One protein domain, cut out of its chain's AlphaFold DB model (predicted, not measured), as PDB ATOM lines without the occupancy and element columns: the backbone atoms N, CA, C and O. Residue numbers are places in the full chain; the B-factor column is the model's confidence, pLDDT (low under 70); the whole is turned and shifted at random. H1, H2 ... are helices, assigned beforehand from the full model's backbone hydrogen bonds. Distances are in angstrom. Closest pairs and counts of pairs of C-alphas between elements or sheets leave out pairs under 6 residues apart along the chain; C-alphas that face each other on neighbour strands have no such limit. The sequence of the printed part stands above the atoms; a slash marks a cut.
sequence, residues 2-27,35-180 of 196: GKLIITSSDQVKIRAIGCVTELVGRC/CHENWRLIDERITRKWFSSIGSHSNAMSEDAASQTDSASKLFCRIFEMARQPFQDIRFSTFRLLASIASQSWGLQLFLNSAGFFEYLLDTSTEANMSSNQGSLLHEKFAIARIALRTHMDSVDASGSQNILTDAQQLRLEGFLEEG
ATOM      1  N   GLY A   2     176.362  85.132 114.477       59.09
ATOM      2  CA  GLY A   2     176.236  86.602 114.552       59.09
ATOM      3  C   GLY A   2     176.898  87.271 115.771       59.09
ATOM      4  O   GLY A   2     177.593  88.263 115.610       59.09
ATOM      5  N   LYS A   3     176.785  86.692 116.980       58.22
ATOM      6  CA  LYS A   3     177.483  87.198 118.184       58.22
ATOM      7  C   LYS A   3     179.013  87.068 118.114       58.22
ATOM      8  O   LYS A   3     179.710  87.944 118.610       58.22
ATOM      9  N   LEU A   4     179.532  86.020 117.466       58.88
ATOM     10  CA  LEU A   4     180.978  85.811 117.304       58.88
ATOM     11  C   LEU A   4     181.599  86.900 116.432       58.88
ATOM     12  O   LEU A   4     182.681  87.372 116.742       58.88
ATOM     13  N   ILE A   5     180.901  87.359 115.397       60.25
ATOM     14  CA  ILE A   5     181.384  88.443 114.529       60.25
ATOM     15  C   ILE A   5     181.500  89.775 115.302       60.25
ATOM     16  O   ILE A   5     182.314  90.625 114.961       60.25
ATOM     17  N   ILE A   6     180.734  89.945 116.386       62.16
ATOM     18  CA  ILE A   6     180.584  91.231 117.076       62.16
ATOM     19  C   ILE A   6     181.489  91.340 118.314       62.16
ATOM     20  O   ILE A   6     182.105  92.381 118.517       62.16
ATOM     21  N   THR A   7     181.605  90.292 119.138       61.16
ATOM     22  CA  THR A   7     182.224  90.396 120.481       61.16
ATOM     23  C   THR A   7     183.510  89.590 120.665       61.16
ATOM     24  O   THR A   7     183.964  89.421 121.793       61.16
ATOM     25  N   SER A   8     184.073  89.031 119.594       69.00
ATOM     26  CA  SER A   8     185.264  88.176 119.678       69.00
ATOM     27  C   SER A   8     186.561  88.914 119.326       69.00
ATOM     28  O   SER A   8     186.535  90.069 118.896       69.00
ATOM     29  N   SER A   9     187.703  88.253 119.534       80.31
ATOM     30  CA  SER A   9     189.001  88.748 119.068       80.31
ATOM     31  C   SER A   9     189.048  88.820 117.541       80.31
ATOM     32  O   SER A   9     188.329  88.098 116.846       80.31
ATOM     33  N   ASP A  10     189.927  89.659 117.001       81.62
ATOM     34  CA  ASP A  10     189.960  89.936 115.560       81.62
ATOM     35  C   ASP A  10     190.217  88.682 114.716       81.62
ATOM     36  O   ASP A  10     189.574  88.495 113.686       81.62
ATOM     37  N   GLN A  11     191.034  87.739 115.197       81.69
ATOM     38  CA  GLN A  11     191.239  86.454 114.518       81.69
ATOM     39  C   GLN A  11     189.966  85.599 114.441       81.69
ATOM     40  O   GLN A  11     189.717  84.937 113.430       81.69
ATOM     41  N   VAL A  12     189.139  85.608 115.492       84.25
ATOM     42  CA  VAL A  12     187.871  84.869 115.505       84.25
ATOM     43  C   VAL A  12     186.866  85.534 114.569       84.25
ATOM     44  O   VAL A  12     186.170  84.825 113.840       84.25
ATOM     45  N   LYS A  13     186.837  86.872 114.513       82.94
ATOM     46  CA  LYS A  13     186.025  87.614 113.538       82.94
ATOM     47  C   LYS A  13     186.441  87.298 112.107       82.94
ATOM     48  O   LYS A  13     185.589  86.902 111.323       82.94
ATOM     49  N   ILE A  14     187.730  87.397 111.788       86.81
ATOM     50  CA  ILE A  14     188.280  87.109 110.455       86.81
ATOM     51  C   ILE A  14     187.908  85.691 110.015       86.81
ATOM     52  O   ILE A  14     187.398  85.495 108.914       86.81
ATOM     53  N   ARG A  15     188.089  84.697 110.891       87.62
ATOM     54  CA  ARG A  15     187.749  83.307 110.569       87.62
ATOM     55  C   ARG A  15     186.245  83.101 110.405       87.62
ATOM     56  O   ARG A  15     185.832  82.408 109.480       87.62
ATOM     57  N   ALA A  16     185.430  83.709 111.267       86.94
ATOM     58  CA  ALA A  16     183.977  83.653 111.149       86.94
ATOM     59  C   ALA A  16     183.495  84.288 109.837       86.94
ATOM     60  O   ALA A  16     182.668  83.692 109.153       86.94
ATOM     61  N   ILE A  17     184.045  85.449 109.466       88.62
ATOM     62  CA  ILE A  17     183.784  86.114 108.185       88.62
ATOM     63  C   ILE A  17     184.175  85.185 107.036       88.62
ATOM     64  O   ILE A  17     183.343  84.930 106.179       88.62
ATOM     65  N   GLY A  18     185.377  84.601 107.071       89.06
ATOM     66  CA  GLY A  18     185.835  83.640 106.066       89.06
ATOM     67  C   GLY A  18     184.869  82.469 105.873       89.06
ATOM     68  O   GLY A  18     184.505  82.161 104.746       89.06
ATOM     69  N   CYS A  19     184.370  81.861 106.953       88.31
ATOM     70  CA  CYS A  19     183.373  80.792 106.845       88.31
ATOM     71  C   CYS A  19     182.070  81.252 106.176       88.31
ATOM     72  O   CYS A  19     181.488  80.501 105.399       88.31
ATOM     73  N   VAL A  20     181.598  82.468 106.474       88.19
ATOM     74  CA  VAL A  20     180.393  83.019 105.832       88.19
ATOM     75  C   VAL A  20     180.663  83.337 104.357       88.19
ATOM     76  O   VAL A  20     179.798  83.088 103.524       88.19
ATOM     77  N   THR A  21     181.857  83.828 104.019       91.19
ATOM     78  CA  THR A  21     182.282  84.105 102.640       91.19
ATOM     79  C   THR A  21     182.199  82.860 101.766       91.19
ATOM     80  O   THR A  21     181.628  82.935 100.680       91.19
ATOM     81  N   GLU A  22     182.714  81.726 102.250       89.06
ATOM     82  CA  GLU A  22     182.658  80.439 101.541       89.06
ATOM     83  C   GLU A  22     181.227  79.890 101.445       89.06
ATOM     84  O   GLU A  22     180.869  79.258 100.461       89.06
ATOM     85  N   LEU A  23     180.386  80.147 102.452       87.06
ATOM     86  CA  LEU A  23     178.994  79.687 102.461       87.06
ATOM     87  C   LEU A  23     178.099  80.471 101.489       87.06
ATOM     88  O   LEU A  23     177.138  79.924 100.959       87.06
ATOM     89  N   VAL A  24     178.362  81.769 101.320       87.44
ATOM     90  CA  VAL A  24     177.545  82.680 100.498       87.44
ATOM     91  C   VAL A  24     178.071  82.794  99.068       87.44
ATOM     92  O   VAL A  24     177.307  83.111  98.156       87.44
ATOM     93  N   GLY A  25     179.372  82.583  98.867       82.31
ATOM     94  CA  GLY A  25     180.024  82.774  97.577       82.31
ATOM     95  C   GLY A  25     179.500  81.824  96.506       82.31
ATOM     96  O   GLY A  25     179.325  80.631  96.747       82.31
ATOM     97  N   ARG A  26     179.291  82.349  95.295       76.62
ATOM     98  CA  ARG A  26     179.091  81.504  94.116       76.62
ATOM     99  C   ARG A  26     180.407  80.836  93.719       76.62
ATOM    100  O   ARG A  26     181.460  81.471  93.733       76.62
ATOM    101  N   CYS A  27     180.338  79.572  93.313       61.88
ATOM    102  CA  CYS A  27     181.487  78.871  92.752       61.88
ATOM    103  C   CYS A  27     181.811  79.448  91.354       61.88
ATOM    104  O   CYS A  27     180.949  79.397  90.474       61.88
ATOM    105  N   CYS A  35     174.104  74.340  83.893       55.06
ATOM    106  CA  CYS A  35     173.202  74.467  85.020       55.06
ATOM    107  C   CYS A  35     171.764  74.598  84.539       55.06
ATOM    108  O   CYS A  35     171.406  75.555  83.860       55.06
ATOM    109  N   HIS A  36     170.910  73.675  84.975       56.50
ATOM    110  CA  HIS A  36     169.483  73.954  85.000       56.50
ATOM    111  C   HIS A  36     169.267  75.222  85.832       56.50
ATOM    112  O   HIS A  36     169.639  75.259  87.004       56.50
ATOM    113  N   GLU A  37     168.640  76.231  85.236       62.34
ATOM    114  CA  GLU A  37     168.253  77.508  85.851       62.34
ATOM    115  C   GLU A  37     167.637  77.345  87.260       62.34
ATOM    116  O   GLU A  37     167.886  78.134  88.172       62.34
ATOM    117  N   ASN A  38     166.945  76.224  87.483       68.38
ATOM    118  CA  ASN A  38     166.412  75.807  88.777       68.38
ATOM    119  C   ASN A  38     167.458  75.718  89.901       68.38
ATOM    120  O   ASN A  38     167.159  76.110  91.026       68.38
ATOM    121  N   TRP A  39     168.670  75.213  89.646       72.44
ATOM    122  CA  TRP A  39     169.686  75.069  90.698       72.44
ATOM    123  C   TRP A  39     170.173  76.425  91.203       72.44
ATOM    124  O   TRP A  39     170.325  76.617  92.405       72.44
ATOM    125  N   ARG A  40     170.328  77.392  90.295       71.31
ATOM    126  CA  ARG A  40     170.743  78.755  90.632       71.31
ATOM    127  C   ARG A  40     169.734  79.443  91.550       71.31
ATOM    128  O   ARG A  40     170.113  79.996  92.576       71.31
ATOM    129  N   LEU A  41     168.447  79.356  91.219       74.00
ATOM    130  CA  LEU A  41     167.378  79.920  92.052       74.00
ATOM    131  C   LEU A  41     167.291  79.227  93.422       74.00
ATOM    132  O   LEU A  41     166.986  79.864  94.433       74.00
ATOM    133  N   ILE A  42     167.559  77.918  93.471       77.38
ATOM    134  CA  ILE A  42     167.590  77.149  94.721       77.38
ATOM    135  C   ILE A  42     168.768  77.588  95.595       77.38
ATOM    136  O   ILE A  42     168.551  77.843  96.781       77.38
ATOM    137  N   ASP A  43     169.967  77.721  95.026       81.50
ATOM    138  CA  ASP A  43     171.163  78.188  95.730       81.50
ATOM    139  C   ASP A  43     170.970  79.601  96.293       81.50
ATOM    140  O   ASP A  43     171.124  79.821  97.495       81.50
ATOM    141  N   GLU A  44     170.494  80.539  95.470       82.44
ATOM    142  CA  GLU A  44     170.183  81.909  95.892       82.44
ATOM    143  C   GLU A  44     169.176  81.933  97.049       82.44
ATOM    144  O   GLU A  44     169.333  82.673  98.023       82.44
ATOM    145  N   ARG A  45     168.139  81.090  96.987       83.00
ATOM    146  CA  ARG A  45     167.132  81.002  98.048       83.00
ATOM    147  C   ARG A  45     167.701  80.415  99.338       83.00
ATOM    148  O   ARG A  45     167.332  80.871 100.421       83.00
ATOM    149  N   ILE A  46     168.544  79.388  99.242       85.19
ATOM    150  CA  ILE A  46     169.178  78.751 100.400       85.19
ATOM    151  C   ILE A  46     170.149  79.740 101.039       85.19
ATOM    152  O   ILE A  46     169.964  80.086 102.204       85.19
ATOM    153  N   THR A  47     171.113  80.263 100.283       89.25
ATOM    154  CA  THR A  47     172.121  81.211 100.784       89.25
ATOM    155  C   THR A  47     171.472  82.431 101.438       89.25
ATOM    156  O   THR A  47     171.846  82.790 102.556       89.25
ATOM    157  N   ARG A  48     170.407  82.990 100.843       86.31
ATOM    158  CA  ARG A  48     169.623  84.078 101.449       86.31
ATOM    159  C   ARG A  48     168.993  83.685 102.786       86.31
ATOM    160  O   ARG A  48     169.108  84.432 103.754       86.31
ATOM    161  N   LYS A  49     168.329  82.525 102.867       86.88
ATOM    162  CA  LYS A  49     167.705  82.048 104.117       86.88
ATOM    163  C   LYS A  49     168.735  81.843 105.223       86.88
ATOM    164  O   LYS A  49     168.497  82.240 106.363       86.88
ATOM    165  N   TRP A  50     169.876  81.248 104.887       86.50
ATOM    166  CA  TRP A  50     170.985  81.070 105.821       86.50
ATOM    167  C   TRP A  50     171.523  82.418 106.303       86.50
ATOM    168  O   TRP A  50     171.672  82.625 107.506       86.50
ATOM    169  N   PHE A  51     171.735  83.365 105.389       88.12
ATOM    170  CA  PHE A  51     172.199  84.709 105.717       88.12
ATOM    171  C   PHE A  51     171.226  85.448 106.651       88.12
ATOM    172  O   PHE A  51     171.639  85.973 107.688       88.12
ATOM    173  N   SER A  52     169.921  85.409 106.354       87.25
ATOM    174  CA  SER A  52     168.878  85.935 107.242       87.25
ATOM    175  C   SER A  52     168.920  85.274 108.621       87.25
ATOM    176  O   SER A  52     168.911  85.978 109.628       87.25
ATOM    177  N   SER A  53     169.033  83.943 108.684       85.75
ATOM    178  CA  SER A  53     169.095  83.191 109.945       85.75
ATOM    179  C   SER A  53     170.293  83.598 110.809       85.75
ATOM    180  O   SER A  53     170.142  83.814 112.014       85.75
ATOM    181  N   ILE A  54     171.468  83.811 110.204       83.81
ATOM    182  CA  ILE A  54     172.654  84.323 110.911       83.81
ATOM    183  C   ILE A  54     172.366  85.697 111.537       83.81
ATOM    184  O   ILE A  54     172.807  85.954 112.665       83.81
ATOM    185  N   GLY A  55     171.616  86.553 110.834       77.44
ATOM    186  CA  GLY A  55     171.179  87.868 111.309       77.44
ATOM    187  C   GLY A  55     170.165  87.816 112.456       77.44
ATOM    188  O   GLY A  55     170.251  88.629 113.377       77.44
ATOM    189  N   SER A  56     169.258  86.832 112.455       76.00
ATOM    190  CA  SER A  56     168.163  86.703 113.433       76.00
ATOM    191  C   SER A  56     168.593  86.229 114.830       76.00
ATOM    192  O   SER A  56     167.859  86.415 115.797       76.00
ATOM    193  N   HIS A  57     169.793  85.663 115.006       62.22
ATOM    194  CA  HIS A  57     170.257  85.162 116.315       62.22
ATOM    195  C   HIS A  57     170.582  86.251 117.367       62.22
ATOM    196  O   HIS A  57     171.127  85.947 118.434       62.22
ATOM    197  N   SER A  58     170.245  87.519 117.113       53.28
ATOM    198  CA  SER A  58     170.118  88.540 118.158       53.28
ATOM    199  C   SER A  58     168.651  88.644 118.605       53.28
ATOM    200  O   SER A  58     167.922  89.457 118.058       53.28
ATOM    201  N   ASN A  59     168.241  87.788 119.556       48.22
ATOM    202  CA  ASN A  59     166.976  87.786 120.320       48.22
ATOM    203  C   ASN A  59     165.776  88.552 119.713       48.22
ATOM    204  O   ASN A  59     165.563  89.709 120.062       48.22
ATOM    205  N   ALA A  60     164.943  87.870 118.925       45.03
ATOM    206  CA  ALA A  60     163.480  88.019 118.936       45.03
ATOM    207  C   ALA A  60     162.854  86.945 118.033       45.03
ATOM    208  O   ALA A  60     163.174  86.869 116.849       45.03
ATOM    209  N   MET A  61     161.969  86.109 118.583       43.00
ATOM    210  CA  MET A  61     161.101  85.252 117.774       43.00
ATOM    211  C   MET A  61     160.008  86.123 117.143       43.00
ATOM    212  O   MET A  61     159.187  86.693 117.855       43.00
ATOM    213  N   SER A  62     160.019  86.239 115.817       47.53
ATOM    214  CA  SER A  62     158.933  86.795 115.003       47.53
ATOM    215  C   SER A  62     159.010  86.115 113.634       47.53
ATOM    216  O   SER A  62     159.927  86.363 112.846       47.53
ATOM    217  N   GLU A  63     158.089  85.183 113.398       51.69
ATOM    218  CA  GLU A  63     157.928  84.442 112.145       51.69
ATOM    219  C   GLU A  63     157.025  85.225 111.188       51.69
ATOM    220  O   GLU A  63     155.883  84.857 110.960       51.69
ATOM    221  N   ASP A  64     157.550  86.300 110.605       52.38
ATOM    222  CA  ASP A  64     156.926  86.965 109.460       52.38
ATOM    223  C   ASP A  64     157.961  87.080 108.336       52.38
ATOM    224  O   ASP A  64     159.126  87.399 108.578       52.38
ATOM    225  N   ALA A  65     157.574  86.838 107.080       49.12
ATOM    226  CA  ALA A  65     158.489  86.926 105.932       49.12
ATOM    227  C   ALA A  65     159.128  88.327 105.777       49.12
ATOM    228  O   ALA A  65     160.253  88.441 105.288       49.12
ATOM    229  N   ALA A  66     158.457  89.375 106.271       51.66
ATOM    230  CA  ALA A  66     158.991  90.736 106.369       51.66
ATOM    231  C   ALA A  66     160.098  90.887 107.442       51.66
ATOM    232  O   ALA A  66     160.968  91.752 107.316       51.66
ATOM    233  N   SER A  67     160.127  90.018 108.462       55.34
ATOM    234  CA  SER A  67     161.163  89.992 109.512       55.34
ATOM    235  C   SER A  67     162.484  89.360 109.025       55.34
ATOM    236  O   SER A  67     163.572  89.696 109.507       55.34
ATOM    237  N   GLN A  68     162.432  88.488 108.005       52.56
ATOM    238  CA  GLN A  68     163.626  87.859 107.412       52.56
ATOM    239  C   GLN A  68     164.424  88.812 106.517       52.56
ATOM    240  O   GLN A  68     165.660  88.778 106.534       52.56
ATOM    241  N   THR A  69     163.737  89.669 105.753       58.06
ATOM    242  CA  THR A  69     164.362  90.772 105.004       58.06
ATOM    243  C   THR A  69     165.029  91.764 105.948       58.06
ATOM    244  O   THR A  69     166.166  92.160 105.713       58.06
ATOM    245  N   ASP A  70     164.375  92.073 107.065       74.31
ATOM    246  CA  ASP A  70     164.916  92.945 108.106       74.31
ATOM    247  C   ASP A  70     166.168  92.336 108.778       74.31
ATOM    248  O   ASP A  70     167.174  93.016 108.979       74.31
ATOM    249  N   SER A  71     166.181  91.023 109.029       82.25
ATOM    250  CA  SER A  71     167.338  90.329 109.622       82.25
ATOM    251  C   SER A  71     168.573  90.297 108.708       82.25
ATOM    252  O   SER A  71     169.693  90.505 109.185       82.25
ATOM    253  N   ALA A  72     168.388  90.060 107.404       86.38
ATOM    254  CA  ALA A  72     169.480  90.104 106.426       86.38
ATOM    255  C   ALA A  72     170.053  91.519 106.290       86.38
ATOM    256  O   ALA A  72     171.270  91.685 106.351       86.38
ATOM    257  N   SER A  73     169.195  92.537 106.191       88.38
ATOM    258  CA  SER A  73     169.621  93.940 106.152       88.38
ATOM    259  C   SER A  73     170.378  94.341 107.420       88.38
ATOM    260  O   SER A  73     171.441  94.945 107.335       88.38
ATOM    261  N   LYS A  74     169.916  93.927 108.607       87.12
ATOM    262  CA  LYS A  74     170.632  94.157 109.876       87.12
ATOM    263  C   LYS A  74     172.026  93.534 109.888       87.12
ATOM    264  O   LYS A  74     172.975  94.162 110.365       87.12
ATOM    265  N   LEU A  75     172.164  92.300 109.401       89.31
ATOM    266  CA  LEU A  75     173.471  91.652 109.285       89.31
ATOM    267  C   LEU A  75     174.355  92.381 108.269       89.31
ATOM    268  O   LEU A  75     175.524  92.625 108.558       89.31
ATOM    269  N   PHE A  76     173.785  92.775 107.132       92.69
ATOM    270  CA  PHE A  76     174.477  93.549 106.112       92.69
ATOM    271  C   PHE A  76     175.017  94.872 106.663       92.69
ATOM    272  O   PHE A  76     176.203  95.136 106.511       92.69
ATOM    273  N   CYS A  77     174.212  95.651 107.390       90.88
ATOM    274  CA  CYS A  77     174.674  96.895 108.011       90.88
ATOM    275  C   CYS A  77     175.861  96.656 108.954       90.88
ATOM    276  O   CYS A  77     176.821  97.415 108.945       90.88
ATOM    277  N   ARG A  78     175.848  95.568 109.737       89.69
ATOM    278  CA  ARG A  78     176.990  95.213 110.601       89.69
ATOM    279  C   ARG A  78     178.238  94.859 109.791       89.69
ATOM    280  O   ARG A  78     179.335  95.242 110.182       89.69
ATOM    281  N   ILE A  79     178.077  94.134 108.684       93.00
ATOM    282  CA  ILE A  79     179.166  93.827 107.744       93.00
ATOM    283  C   ILE A  79     179.714  95.120 107.138       93.00
ATOM    284  O   ILE A  79     180.924  95.315 107.116       93.00
ATOM    285  N   PHE A  80     178.842  96.033 106.724       94.56
ATOM    286  CA  PHE A  80     179.250  97.318 106.178       94.56
ATOM    287  C   PHE A  80     180.036  98.159 107.196       94.56
ATOM    288  O   PHE A  80     181.106  98.671 106.874       94.56
ATOM    289  N   GLU A  81     179.592  98.217 108.451       92.31
ATOM    290  CA  GLU A  81     180.342  98.898 109.511       92.31
ATOM    291  C   GLU A  81     181.732  98.277 109.736       92.31
ATOM    292  O   GLU A  81     182.700  99.007 109.940       92.31
ATOM    293  N   MET A  82     181.882  96.951 109.617       91.44
ATOM    294  CA  MET A  82     183.201  96.298 109.684       91.44
ATOM    295  C   MET A  82     184.126  96.698 108.530       91.44
ATOM    296  O   MET A  82     185.327  96.856 108.745       91.44
ATOM    297  N   ALA A  83     183.592  96.933 107.327       91.81
ATOM    298  CA  ALA A  83     184.383  97.391 106.182       91.81
ATOM    299  C   ALA A  83     184.976  98.798 106.395       91.81
ATOM    300  O   ALA A  83     185.961  99.156 105.747       91.81
ATOM    301  N   ARG A  84     184.414  99.577 107.329       90.12
ATOM    302  CA  ARG A  84     184.816 100.954 107.662       90.12
ATOM    303  C   ARG A  84     185.684 101.058 108.923       90.12
ATOM    304  O   ARG A  84     186.105 102.154 109.283       90.12
ATOM    305  N   GLN A  85     185.944  99.946 109.610       86.19
ATOM    306  CA  GLN A  85     186.795  99.928 110.805       86.19
ATOM    307  C   GLN A  85     188.262 100.204 110.455       86.19
ATOM    308  O   GLN A  85     188.692  99.844 109.367       86.19
ATOM    309  N   PRO A  86     189.086 100.734 111.376       84.50
ATOM    310  CA  PRO A  86     190.503 101.014 111.120       84.50
ATOM    311  C   PRO A  86     191.408  99.757 111.105       84.50
ATOM    312  O   PRO A  86     192.623  99.876 111.226       84.50
ATOM    313  N   PHE A  87     190.847  98.548 110.976       86.81
ATOM    314  CA  PHE A  87     191.577  97.276 111.068       86.81
ATOM    315  C   PHE A  87     191.680  96.585 109.704       86.81
ATOM    316  O   PHE A  87     190.749  95.897 109.285       86.81
ATOM    317  N   GLN A  88     192.814  96.740 109.016       85.75
ATOM    318  CA  GLN A  88     192.989  96.303 107.623       85.75
ATOM    319  C   GLN A  88     192.629  94.828 107.375       85.75
ATOM    320  O   GLN A  88     191.897  94.546 106.429       85.75
ATOM    321  N   ASP A  89     193.038  93.904 108.246       87.56
ATOM    322  CA  ASP A  89     192.741  92.471 108.084       87.56
ATOM    323  C   ASP A  89     191.237  92.157 108.156       87.56
ATOM    324  O   ASP A  89     190.713  91.323 107.405       87.56
ATOM    325  N   ILE A  90     190.519  92.851 109.049       89.88
ATOM    326  CA  ILE A  90     189.061  92.736 109.175       89.88
ATOM    327  C   ILE A  90     188.408  93.309 107.927       89.88
ATOM    328  O   ILE A  90     187.535  92.658 107.351       89.88
ATOM    329  N   ARG A  91     188.842  94.494 107.482       91.19
ATOM    330  CA  ARG A  91     188.315  95.137 106.275       91.19
ATOM    331  C   ARG A  91     188.502  94.241 105.061       91.19
ATOM    332  O   ARG A  91     187.523  93.947 104.391       91.19
ATOM    333  N   PHE A  92     189.712  93.743 104.823       90.81
ATOM    334  CA  PHE A  92     190.029  92.857 103.703       90.81
ATOM    335  C   PHE A  92     189.134  91.611 103.702       90.81
ATOM    336  O   PHE A  92     188.483  91.293 102.706       90.81
ATOM    337  N   SER A  93     189.019  90.944 104.854       91.44
ATOM    338  CA  SER A  93     188.135  89.782 105.013       91.44
ATOM    339  C   SER A  93     186.668  90.140 104.755       91.44
ATOM    340  O   SER A  93     185.934  89.378 104.125       91.44
ATOM    341  N   THR A  94     186.245  91.320 105.202       94.38
ATOM    342  CA  THR A  94     184.890  91.843 105.011       94.38
ATOM    343  C   THR A  94     184.614  92.176 103.548       94.38
ATOM    344  O   THR A  94     183.548  91.833 103.047       94.38
ATOM    345  N   PHE A  95     185.562  92.771 102.826       94.50
ATOM    346  CA  PHE A  95     185.418  93.021 101.395       94.50
ATOM    347  C   PHE A  95     185.298  91.720 100.601       94.50
ATOM    348  O   PHE A  95     184.485  91.643  99.683       94.50
ATOM    349  N   ARG A  96     186.020  90.658 100.985       93.50
ATOM    350  CA  ARG A  96     185.818  89.327 100.390       93.50
ATOM    351  C   ARG A  96     184.401  88.803 100.626       93.50
ATOM    352  O   ARG A  96     183.791  88.278  99.701       93.50
ATOM    353  N   LEU A  97     183.854  88.987 101.828       95.06
ATOM    354  CA  LEU A  97     182.457  88.648 102.105       95.06
ATOM    355  C   LEU A  97     181.490  89.495 101.266       95.06
ATOM    356  O   LEU A  97     180.545  88.957 100.699       95.06
ATOM    357  N   LEU A  98     181.731  90.802 101.145       96.19
ATOM    358  CA  LEU A  98     180.930  91.689 100.299       96.19
ATOM    359  C   LEU A  98     180.996  91.272  98.826       96.19
ATOM    360  O   LEU A  98     179.973  91.316  98.158       96.19
ATOM    361  N   ALA A  99     182.141  90.798  98.333       95.00
ATOM    362  CA  ALA A  99     182.268  90.235  96.992       95.00
ATOM    363  C   ALA A  99     181.429  88.957  96.827       95.00
ATOM    364  O   ALA A  99     180.696  88.831  95.847       95.00
ATOM    365  N   SER A 100     181.454  88.046  97.808       93.69
ATOM    366  CA  SER A 100     180.564  86.876  97.822       93.69
ATOM    367  C   SER A 100     179.085  87.273  97.851       93.69
ATOM    368  O   SER A 100     178.284  86.686  97.132       93.69
ATOM    369  N   ILE A 101     178.705  88.293  98.626       94.38
ATOM    370  CA  ILE A 101     177.326  88.808  98.655       94.38
ATOM    371  C   ILE A 101     176.959  89.440  97.306       94.38
ATOM    372  O   ILE A 101     175.898  89.137  96.773       94.38
ATOM    373  N   ALA A 102     177.836  90.260  96.721       93.75
ATOM    374  CA  ALA A 102     177.645  90.872  95.403       93.75
ATOM    375  C   ALA A 102     177.497  89.832  94.295       93.75
ATOM    376  O   ALA A 102     176.853  90.102  93.286       93.75
ATOM    377  N   SER A 103     178.085  88.646  94.492       91.50
ATOM    378  CA  SER A 103     177.922  87.532  93.569       91.50
ATOM    379  C   SER A 103     176.500  86.993  93.553       91.50
ATOM    380  O   SER A 103     176.199  86.236  92.656       91.50
ATOM    381  N   GLN A 104     175.623  87.363  94.492       89.44
ATOM    382  CA  GLN A 104     174.245  86.887  94.591       89.44
ATOM    383  C   GLN A 104     173.237  87.988  94.217       89.44
ATOM    384  O   GLN A 104     173.362  89.136  94.641       89.44
ATOM    385  N   SER A 105     172.170  87.636  93.487       89.19
ATOM    386  CA  SER A 105     171.118  88.580  93.049       89.19
ATOM    387  C   SER A 105     170.445  89.301  94.232       89.19
ATOM    388  O   SER A 105     170.277  90.520  94.237       89.19
ATOM    389  N   TRP A 106     170.131  88.555  95.297       89.81
ATOM    390  CA  TRP A 106     169.582  89.090  96.543       89.81
ATOM    391  C   TRP A 106     170.586  89.967  97.299       89.81
ATOM    392  O   TRP A 106     170.179  90.839  98.063       89.81
ATOM    393  N   GLY A 107     171.886  89.751  97.098       92.19
ATOM    394  CA  GLY A 107     172.939  90.560  97.698       92.19
ATOM    395  C   GLY A 107     173.040  91.938  97.055       92.19
ATOM    396  O   GLY A 107     173.180  92.931  97.767       92.19
ATOM    397  N   LEU A 108     172.836  92.030  95.736       92.25
ATOM    398  CA  LEU A 108     172.708  93.318  95.050       92.25
ATOM    399  C   LEU A 108     171.522  94.130  95.581       92.25
ATOM    400  O   LEU A 108     171.658  95.324  95.827       92.25
ATOM    401  N   GLN A 109     170.387  93.484  95.863       90.81
ATOM    402  CA  GLN A 109     169.256  94.165  96.507       90.81
ATOM    403  C   GLN A 109     169.640  94.733  97.885       90.81
ATOM    404  O   GLN A 109     169.201  95.823  98.239       90.81
ATOM    405  N   LEU A 110     170.480  94.038  98.664       91.75
ATOM    406  CA  LEU A 110     170.976  94.563  99.943       91.75
ATOM    407  C   LEU A 110     171.905  95.765  99.756       91.75
ATOM    408  O   LEU A 110     171.804  96.718 100.525       91.75
ATOM    409  N   PHE A 111     172.763  95.752  98.732       93.69
ATOM    410  CA  PHE A 111     173.643  96.883  98.422       93.69
ATOM    411  C   PHE A 111     172.837  98.151  98.139       93.69
ATOM    412  O   PHE A 111     173.177  99.216  98.647       93.69
ATOM    413  N   LEU A 112     171.756  98.024  97.363       90.12
ATOM    414  CA  LEU A 112     170.898  99.150  96.997       90.12
ATOM    415  C   LEU A 112     170.021  99.638  98.152       90.12
ATOM    416  O   LEU A 112     169.778 100.834  98.283       90.12
ATOM    417  N   ASN A 113     169.550  98.718  98.992       89.44
ATOM    418  CA  ASN A 113     168.695  99.051 100.130       89.44
ATOM    419  C   ASN A 113     169.486  99.575 101.339       89.44
ATOM    420  O   ASN A 113     168.896 100.135 102.265       89.44
ATOM    421  N   SER A 114     170.806  99.389 101.362       91.06
ATOM    422  CA  SER A 114     171.667  99.899 102.422       91.06
ATOM    423  C   SER A 114     172.124 101.318 102.114       91.06
ATOM    424  O   SER A 114     172.980 101.543 101.259       91.06
ATOM    425  N   ALA A 115     171.604 102.277 102.878       90.12
ATOM    426  CA  ALA A 115     171.960 103.684 102.741       90.12
ATOM    427  C   ALA A 115     173.486 103.904 102.794       90.12
ATOM    428  O   ALA A 115     174.162 103.437 103.712       90.12
ATOM    429  N   GLY A 116     174.019 104.623 101.802       91.25
ATOM    430  CA  GLY A 116     175.427 105.020 101.732       91.25
ATOM    431  C   GLY A 116     176.409 103.913 101.346       91.25
ATOM    432  O   GLY A 116     177.591 104.203 101.176       91.25
ATOM    433  N   PHE A 117     175.968 102.655 101.202       94.81
ATOM    434  CA  PHE A 117     176.867 101.569 100.809       94.81
ATOM    435  C   PHE A 117     177.365 101.745  99.372       94.81
ATOM    436  O   PHE A 117     178.555 101.593  99.108       94.81
ATOM    437  N   PHE A 118     176.463 102.081  98.449       93.12
ATOM    438  CA  PHE A 118     176.806 102.248  97.040       93.12
ATOM    439  C   PHE A 118     177.760 103.431  96.829       93.12
ATOM    440  O   PHE A 118     178.751 103.313  96.116       93.12
ATOM    441  N   GLU A 119     177.519 104.551  97.513       93.94
ATOM    442  CA  GLU A 119     178.411 105.714  97.522       93.94
ATOM    443  C   GLU A 119     179.775 105.354  98.105       93.94
ATOM    444  O   GLU A 119     180.797 105.653  97.495       93.94
ATOM    445  N   TYR A 120     179.798 104.652  99.239       94.31
ATOM    446  CA  TYR A 120     181.038 104.183  99.845       94.31
ATOM    447  C   TYR A 120     181.830 103.255  98.917       94.31
ATOM    448  O   TYR A 120     183.055 103.349  98.861       94.31
ATOM    449  N   LEU A 121     181.160 102.351  98.198       94.38
ATOM    450  CA  LEU A 121     181.809 101.424  97.271       94.38
ATOM    451  C   LEU A 121     182.513 102.168  96.128       94.38
ATOM    452  O   LEU A 121     183.615 101.782  95.751       94.38
ATOM    453  N   LEU A 122     181.888 103.223  95.607       92.75
ATOM    454  CA  LEU A 122     182.413 104.016  94.493       92.75
ATOM    455  C   LEU A 122     183.407 105.103  94.932       92.75
ATOM    456  O   LEU A 122     184.119 105.658  94.102       92.75
ATOM    457  N   ASP A 123     183.474 105.410  96.225       91.00
ATOM    458  CA  ASP A 123     184.395 106.407  96.758       91.00
ATOM    459  C   ASP A 123     185.810 105.828  96.938       91.00
ATOM    460  O   ASP A 123     186.102 105.083  97.885       91.00
ATOM    461  N   THR A 124     186.711 106.195  96.024       86.62
ATOM    462  CA  THR A 124     188.131 105.812  96.047       86.62
ATOM    463  C   THR A 124     188.919 106.519  97.154       86.62
ATOM    464  O   THR A 124     189.908 105.973  97.649       86.62
ATOM    465  N   SER A 125     188.470 107.696  97.605       84.31
ATOM    466  CA  SER A 125     189.191 108.524  98.581       84.31
ATOM    467  C   SER A 125     189.279 107.866  99.958       84.31
ATOM    468  O   SER A 125     190.263 108.037 100.679       84.31
ATOM    469  N   THR A 126     188.291 107.033 100.292       84.88
ATOM    470  CA  THR A 126     188.261 106.267 101.547       84.88
ATOM    471  C   THR A 126     189.404 105.255 101.679       84.88
ATOM    472  O   THR A 126     189.713 104.850 102.798       84.88
ATOM    473  N   GLU A 127     190.065 104.886 100.573       83.25
ATOM    474  CA  GLU A 127     191.224 103.979 100.569       83.25
ATOM    475  C   GLU A 127     192.543 104.673 100.189       83.25
ATOM    476  O   GLU A 127     193.614 104.116 100.420       83.25
ATOM    477  N   ALA A 128     192.489 105.898  99.654       67.31
ATOM    478  CA  ALA A 128     193.639 106.607  99.082       67.31
ATOM    479  C   ALA A 128     194.758 106.938 100.091       67.31
ATOM    480  O   ALA A 128     195.912 107.105  99.703       67.31
ATOM    481  N   ASN A 129     194.440 107.008 101.387       61.72
ATOM    482  CA  ASN A 129     195.383 107.406 102.441       61.72
ATOM    483  C   ASN A 129     196.045 106.224 103.179       61.72
ATOM    484  O   ASN A 129     196.788 106.438 104.138       61.72
ATOM    485  N   MET A 130     195.773 104.978 102.780       60.88
ATOM    486  CA  MET A 130     196.291 103.776 103.446       60.88
ATOM    487  C   MET A 130     197.568 103.304 102.723       60.88
ATOM    488  O   MET A 130     197.539 102.954 101.548       60.88
ATOM    489  N   SER A 131     198.717 103.356 103.405       51.34
ATOM    490  CA  SER A 131     200.061 103.233 102.816       51.34
ATOM    491  C   SER A 131     200.325 101.953 101.997       51.34
ATOM    492  O   SER A 131     200.101 100.837 102.463       51.34
ATOM    493  N   SER A 132     200.926 102.183 100.828       51.09
ATOM    494  CA  SER A 132     201.478 101.360  99.732       51.09
ATOM    495  C   SER A 132     202.023  99.926  99.920       51.09
ATOM    496  O   SER A 132     202.507  99.380  98.932       51.09
ATOM    497  N   ASN A 133     201.970  99.275 101.087       50.72
ATOM    498  CA  ASN A 133     202.684  97.996 101.293       50.72
ATOM    499  C   ASN A 133     201.820  96.777 101.653       50.72
ATOM    500  O   ASN A 133     202.341  95.675 101.802       50.72
ATOM    501  N   GLN A 134     200.505  96.942 101.767       47.78
ATOM    502  CA  GLN A 134     199.557  95.839 101.919       47.78
ATOM    503  C   GLN A 134     198.418  96.067 100.928       47.78
ATOM    504  O   GLN A 134     197.946  97.197 100.833       47.78
ATOM    505  N   GLY A 135     198.051  95.028 100.162       57.75
ATOM    506  CA  GLY A 135     197.140  95.084  99.008       57.75
ATOM    507  C   GLY A 135     196.064  96.157  99.148       57.75
ATOM    508  O   GLY A 135     195.308  96.153 100.120       57.75
ATOM    509  N   SER A 136     196.082  97.121  98.226       73.94
ATOM    510  CA  SER A 136     195.215  98.293  98.304       73.94
ATOM    511  C   SER A 136     193.768  97.830  98.345       73.94
ATOM    512  O   SER A 136     193.320  97.283  97.345       73.94
ATOM    513  N   LEU A 137     193.062  98.107  99.455       85.44
ATOM    514  CA  LEU A 137     191.630  97.817  99.679       85.44
ATOM    515  C   LEU A 137     190.727  98.349  98.550       85.44
ATOM    516  O   LEU A 137     189.569  97.954  98.389       85.44
ATOM    517  N   LEU A 138     191.279  99.258  97.748       87.94
ATOM    518  CA  LEU A 138     190.709  99.723  96.503       87.94
ATOM    519  C   LEU A 138     190.509  98.578  95.498       87.94
ATOM    520  O   LEU A 138     189.435  98.473  94.917       87.94
ATOM    521  N   HIS A 139     191.481  97.680  95.316       87.88
ATOM    522  CA  HIS A 139     191.353  96.536  94.406       87.88
ATOM    523  C   HIS A 139     190.142  95.664  94.741       87.88
ATOM    524  O   HIS A 139     189.479  95.155  93.833       87.88
ATOM    525  N   GLU A 140     189.818  95.523  96.020       90.88
ATOM    526  CA  GLU A 140     188.677  94.770  96.510       90.88
ATOM    527  C   GLU A 140     187.361  95.486  96.191       90.88
ATOM    528  O   GLU A 140     186.410  94.831  95.766       90.88
ATOM    529  N   LYS A 141     187.304  96.821  96.289       92.88
ATOM    530  CA  LYS A 141     186.144  97.601  95.816       92.88
ATOM    531  C   LYS A 141     185.906  97.416  94.322       92.88
ATOM    532  O   LYS A 141     184.785  97.131  93.904       92.88
ATOM    533  N   PHE A 142     186.969  97.486  93.524       91.94
ATOM    534  CA  PHE A 142     186.908  97.195  92.092       91.94
ATOM    535  C   PHE A 142     186.458  95.756  91.817       91.94
ATOM    536  O   PHE A 142     185.673  95.515  90.900       91.94
ATOM    537  N   ALA A 143     186.913  94.784  92.610       92.38
ATOM    538  CA  ALA A 143     186.466  93.400  92.486       92.38
ATOM    539  C   ALA A 143     184.964  93.260  92.770       92.38
ATOM    540  O   ALA A 143     184.263  92.616  91.992       92.38
ATOM    541  N   ILE A 144     184.460  93.907  93.824       95.38
ATOM    542  CA  ILE A 144     183.031  93.927  94.155       95.38
ATOM    543  C   ILE A 144     182.222  94.565  93.024       95.38
ATOM    544  O   ILE A 144     181.229  93.980  92.603       95.38
ATOM    545  N   ALA A 145     182.657  95.713  92.495       95.06
ATOM    546  CA  ALA A 145     181.977  96.393  91.393       95.06
ATOM    547  C   ALA A 145     181.896  95.514  90.130       95.06
ATOM    548  O   ALA A 145     180.822  95.372  89.546       95.06
ATOM    549  N   ARG A 146     182.997  94.837  89.756       94.44
ATOM    550  CA  ARG A 146     183.006  93.868  88.642       94.44
ATOM    551  C   ARG A 146     182.029  92.718  88.868       94.44
ATOM    552  O   ARG A 146     181.281  92.355  87.964       94.44
ATOM    553  N   ILE A 147     182.047  92.130  90.064       93.56
ATOM    554  CA  ILE A 147     181.163  91.012  90.413       93.56
ATOM    555  C   ILE A 147     179.698  91.463  90.405       93.56
ATOM    556  O   ILE A 147     178.840  90.711  89.944       93.56
ATOM    557  N   ALA A 148     179.413  92.682  90.864       93.56
ATOM    558  CA  ALA A 148     178.067  93.234  90.876       93.56
ATOM    559  C   ALA A 148     177.502  93.414  89.462       93.56
ATOM    560  O   ALA A 148     176.383  92.972  89.204       93.56
ATOM    561  N   LEU A 149     178.290  93.971  88.534       92.44
ATOM    562  CA  LEU A 149     177.892  94.082  87.126       92.44
ATOM    563  C   LEU A 149     177.667  92.712  86.486       92.44
ATOM    564  O   LEU A 149     176.622  92.487  85.883       92.44
ATOM    565  N   ARG A 150     178.595  91.766  86.678       90.25
ATOM    566  CA  ARG A 150     178.433  90.400  86.160       90.25
ATOM    567  C   ARG A 150     177.151  89.751  86.681       90.25
ATOM    568  O   ARG A 150     176.373  89.209  85.911       90.25
ATOM    569  N   THR A 151     176.908  89.844  87.986       89.00
ATOM    570  CA  THR A 151     175.721  89.258  88.627       89.00
ATOM    571  C   THR A 151     174.432  89.894  88.123       89.00
ATOM    572  O   THR A 151     173.427  89.197  87.966       89.00
ATOM    573  N   HIS A 152     174.461  91.200  87.857       88.19
ATOM    574  CA  HIS A 152     173.354  91.911  87.244       88.19
ATOM    575  C   HIS A 152     173.073  91.394  85.824       88.19
ATOM    576  O   HIS A 152     171.942  90.984  85.563       88.19
ATOM    577  N   MET A 153     174.086  91.293  84.959       84.81
ATOM    578  CA  MET A 153     173.940  90.732  83.604       84.81
ATOM    579  C   MET A 153     173.395  89.299  83.640       84.81
ATOM    580  O   MET A 153     172.360  89.009  83.045       84.81
ATOM    581  N   ASP A 154     174.001  88.442  84.467       80.62
ATOM    582  CA  ASP A 154     173.571  87.056  84.637       80.62
ATOM    583  C   ASP A 154     172.099  86.967  85.094       80.62
ATOM    584  O   ASP A 154     171.439  85.950  84.881       80.62
ATOM    585  N   SER A 155     171.591  87.957  85.841       74.94
ATOM    586  CA  SER A 155     170.198  87.985  86.325       74.94
ATOM    587  C   SER A 155     169.191  88.430  85.262       74.94
ATOM    588  O   SER A 155     168.064  87.929  85.252       74.94
ATOM    589  N   VAL A 156     169.609  89.316  84.355       75.44
ATOM    590  CA  VAL A 156     168.808  89.754  83.207       75.44
ATOM    591  C   VAL A 156     168.617  88.590  82.233       75.44
ATOM    592  O   VAL A 156     167.490  88.341  81.810       75.44
ATOM    593  N   ASP A 157     169.680  87.822  81.977       65.25
ATOM    594  CA  ASP A 157     169.662  86.701  81.028       65.25
ATOM    595  C   ASP A 157     168.800  85.518  81.492       65.25
ATOM    596  O   ASP A 157     168.135  84.882  80.677       65.25
ATOM    597  N   ALA A 158     168.786  85.218  82.796       64.44
ATOM    598  CA  ALA A 158     168.013  84.097  83.334       64.44
ATOM    599  C   ALA A 158     166.512  84.417  83.400       64.44
ATOM    600  O   ALA A 158     165.680  83.698  82.867       64.44
ATOM    601  N   SER A 159     166.139  85.531  84.033       57.25
ATOM    602  CA  SER A 159     164.731  85.808  84.355       57.25
ATOM    603  C   SER A 159     164.050  86.806  83.413       57.25
ATOM    604  O   SER A 159     162.934  87.242  83.696       57.25
ATOM    605  N   GLY A 160     164.711  87.207  82.322       52.59
ATOM    606  CA  GLY A 160     164.158  88.005  81.224       52.59
ATOM    607  C   GLY A 160     163.727  89.441  81.551       52.59
ATOM    608  O   GLY A 160     163.396  90.179  80.626       52.59
ATOM    609  N   SER A 161     163.667  89.873  82.818       51.50
ATOM    610  CA  SER A 161     163.149  91.215  83.169       51.50
ATOM    611  C   SER A 161     163.519  91.768  84.555       51.50
ATOM    612  O   SER A 161     163.059  92.858  84.894       51.50
ATOM    613  N   GLN A 162     164.306  91.086  85.399       61.03
ATOM    614  CA  GLN A 162     164.664  91.676  86.699       61.03
ATOM    615  C   GLN A 162     165.868  92.607  86.561       61.03
ATOM    616  O   GLN A 162     167.012  92.204  86.758       61.03
ATOM    617  N   ASN A 163     165.592  93.871  86.241       74.38
ATOM    618  CA  ASN A 163     166.586  94.932  86.329       74.38
ATOM    619  C   ASN A 163     166.861  95.230  87.815       74.38
ATOM    620  O   ASN A 163     166.130  95.985  88.453       74.38
ATOM    621  N   ILE A 164     167.831  94.521  88.408       84.88
ATOM    622  CA  ILE A 164     168.162  94.674  89.836       84.88
ATOM    623  C   ILE A 164     168.823  96.029  90.086       84.88
ATOM    624  O   ILE A 164     168.487  96.698  91.060       84.88
ATOM    625  N   LEU A 165     169.768  96.411  89.226       87.56
ATOM    626  CA  LEU A 165     170.398  97.725  89.240       87.56
ATOM    627  C   LEU A 165     169.580  98.668  88.360       87.56
ATOM    628  O   LEU A 165     168.968  98.247  87.395       87.56
ATOM    629  N   THR A 166     169.552  99.955  88.671       90.31
ATOM    630  CA  THR A 166     169.039 100.947  87.713       90.31
ATOM    631  C   THR A 166     170.107 101.263  86.668       90.31
ATOM    632  O   THR A 166     171.297 101.199  86.976       90.31
ATOM    633  N   ASP A 167     169.710 101.701  85.473       89.25
ATOM    634  CA  ASP A 167     170.647 102.084  84.403       89.25
ATOM    635  C   ASP A 167     171.677 103.125  84.886       89.25
ATOM    636  O   ASP A 167     172.864 103.055  84.573       89.25
ATOM    637  N   ALA A 168     171.252 104.055  85.748       90.81
ATOM    638  CA  ALA A 168     172.140 105.036  86.370       90.81
ATOM    639  C   ALA A 168     173.184 104.395  87.307       90.81
ATOM    640  O   ALA A 168     174.324 104.851  87.369       90.81
ATOM    641  N   GLN A 169     172.818 103.348  88.051       91.62
ATOM    642  CA  GLN A 169     173.749 102.611  88.913       91.62
ATOM    643  C   GLN A 169     174.708 101.750  88.093       91.62
ATOM    644  O   GLN A 169     175.892 101.698  88.423       91.62
ATOM    645  N   GLN A 170     174.221 101.128  87.017       92.12
ATOM    646  CA  GLN A 170     175.060 100.390  86.076       92.12
ATOM    647  C   GLN A 170     176.129 101.304  85.468       92.12
ATOM    648  O   GLN A 170     177.314 101.017  85.608       92.12
ATOM    649  N   LEU A 171     175.730 102.446  84.899       93.00
ATOM    650  CA  LEU A 171     176.658 103.412  84.299       93.00
ATOM    651  C   LEU A 171     177.701 103.927  85.300       93.00
ATOM    652  O   LEU A 171     178.869 104.095  84.958       93.00
ATOM    653  N   ARG A 172     177.306 104.157  86.560       94.31
ATOM    654  CA  ARG A 172     178.246 104.560  87.621       94.31
ATOM    655  C   ARG A 172     179.273 103.469  87.930       94.31
ATOM    656  O   ARG A 172     180.435 103.794  88.156       94.31
ATOM    657  N   LEU A 173     178.860 102.201  87.960       93.69
ATOM    658  CA  LEU A 173     179.775 101.074  88.167       93.69
ATOM    659  C   LEU A 173     180.719 100.894  86.977       93.69
ATOM    660  O   LEU A 173     181.906 100.677  87.185       93.69
ATOM    661  N   GLU A 174     180.213 101.005  85.750       93.81
ATOM    662  CA  GLU A 174     181.026 100.936  84.531       93.81
ATOM    663  C   GLU A 174     182.070 102.056  84.507       93.81
ATOM    664  O   GLU A 174     183.261 101.768  84.406       93.81
ATOM    665  N   GLY A 175     181.656 103.307  84.730       92.06
ATOM    666  CA  GLY A 175     182.574 104.446  84.805       92.06
ATOM    667  C   GLY A 175     183.628 104.286  85.903       92.06
ATOM    668  O   GLY A 175     184.808 104.534  85.668       92.06
ATOM    669  N   PHE A 176     183.234 103.783  87.075       91.44
ATOM    670  CA  PHE A 176     184.173 103.474  88.155       91.44
ATOM    671  C   PHE A 176     185.214 102.432  87.738       91.44
ATOM    672  O   PHE A 176     186.397 102.599  88.019       91.44
ATOM    673  N   LEU A 177     184.806 101.370  87.036       91.81
ATOM    674  CA  LEU A 177     185.727 100.347  86.538       91.81
ATOM    675  C   LEU A 177     186.648 100.861  85.427       91.81
ATOM    676  O   LEU A 177     187.807 100.448  85.386       91.81
ATOM    677  N   GLU A 178     186.153 101.745  84.560       90.31
ATOM    678  CA  GLU A 178     186.935 102.396  83.503       90.31
ATOM    679  C   GLU A 178     188.007 103.337  84.060       90.31
ATOM    680  O   GLU A 178     189.116 103.389  83.526       90.31
ATOM    681  N   GLU A 179     187.707 104.069  85.138       86.88
ATOM    682  CA  GLU A 179     188.686 104.924  85.820       86.88
ATOM    683  C   GLU A 179     189.861 104.119  86.385       86.88
ATOM    684  O   GLU A 179     190.995 104.599  86.395       86.88
ATOM    685  N   GLY A 180     189.605 102.878  86.807       80.88
ATOM    686  CA  GLY A 180     190.622 101.977  87.333       80.88
ATOM    687  C   GLY A 180     191.159 102.387  88.716       80.88
ATOM    688  O   GLY A 180     190.940 103.497  89.199       80.88
TER     689      GLY A 180
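What this domain is: This is residues 2 to 27 and 35 to 180 of the 196 residues of an uncharacterized protein of Protopolystoma xenopodis (UniProt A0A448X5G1). Look first for a row of three helices side by side and running the same way, H2, H5 and H9, with H5 in the middle. H1 folds back on H2, H10 folds back on H9, H4 makes a hairpin with H5, H3 stands about perpendicular to H4, and residues 59 to 66 stick out. The printed part has 172 residues, with ten named helices, H1 to H10 in order, and no named strand: it is all helix, packed part aligned, part crossed. It is compact, with a radius of gyration of the C-alphas of 16.1 A, and spans 45 by 39 by 29 A.

How they stand to each other: Start at H1, residues 2 to 7, a helical hairpin with H2, residues 10 to 24; the closest C-alphas, of Ile 5 and Lys 13, are 4.8 A apart. Next, H3, residues 37 to 56, touches H4, residues 65 to 83, about perpendicular at 75 degrees, closest at C-alphas 52 and 72, 4.3 A. H4 touches H5, residues 88 to 102, with residues 79 to 83 alone, in a hairpin whose tilt of 35.2 degrees is only just steep; C-alphas 83 and 91 are closest, at 4.5 A. H5 touches H2 the same way at a shallow tilt of 14 degrees, closest at C-alphas 21 and 97, 4.6 A. H6, residues 105 to 113, touches H5 only at the corner, closest at C-alphas 101 and 107, 4.8 A. H7, residues 117 to 122, only just touches H6, with 3 pairs of C-alphas within 8 A, and only at the corner; C-alphas 111 and 117 are closest, at 6.2 A. H8, residues 125 to 128, only just touches H9, residues 137 to 159, with 3 pairs of C-alphas within 8 A; C-alphas 127 and 138 are closest, at 5.9 A. H9 touches H5 the same way at a shallow tilt of 11 degrees, closest at C-alphas 99 and 144, 4.7 A, but is apart from H2. H10, residues 167 to 179, makes a hairpin with H9, closest at C-alphas 145 and 173, 6.1 A. Every O i to N i+4 pair is within hydrogen-bond range in H2, H3, H5, H6, H7, H9 and H10; H1 has 1 of 2, H4 has 14 of 15, and H8 is too short for such a pair.

Where its parts are: Find C-alpha 2 at (176.236, 86.602, 114.552), where H1 begins. H3 runs 29.1 A, H4 27.9 A, and H9 33.2 A from C-alpha 137 at (191.630, 97.817, 99.679). H10 ends at C-alpha 179, (188.686, 104.924, 85.820).

The domain as a whole: The C-alphas of Glu 63 and Ser 132 are farthest apart, at 48.3 A. Residues 28 to 34 are not printed, and C-alphas 27 and 35 are 12.2 A apart across this cut. Of the links printed whole, none is long. The mean pLDDT of the printed part is 80.9; look for values under 70 at residues 2 to 8, 27, 35 to 38, 57 to 69, 128 to 135 and 157 to 162.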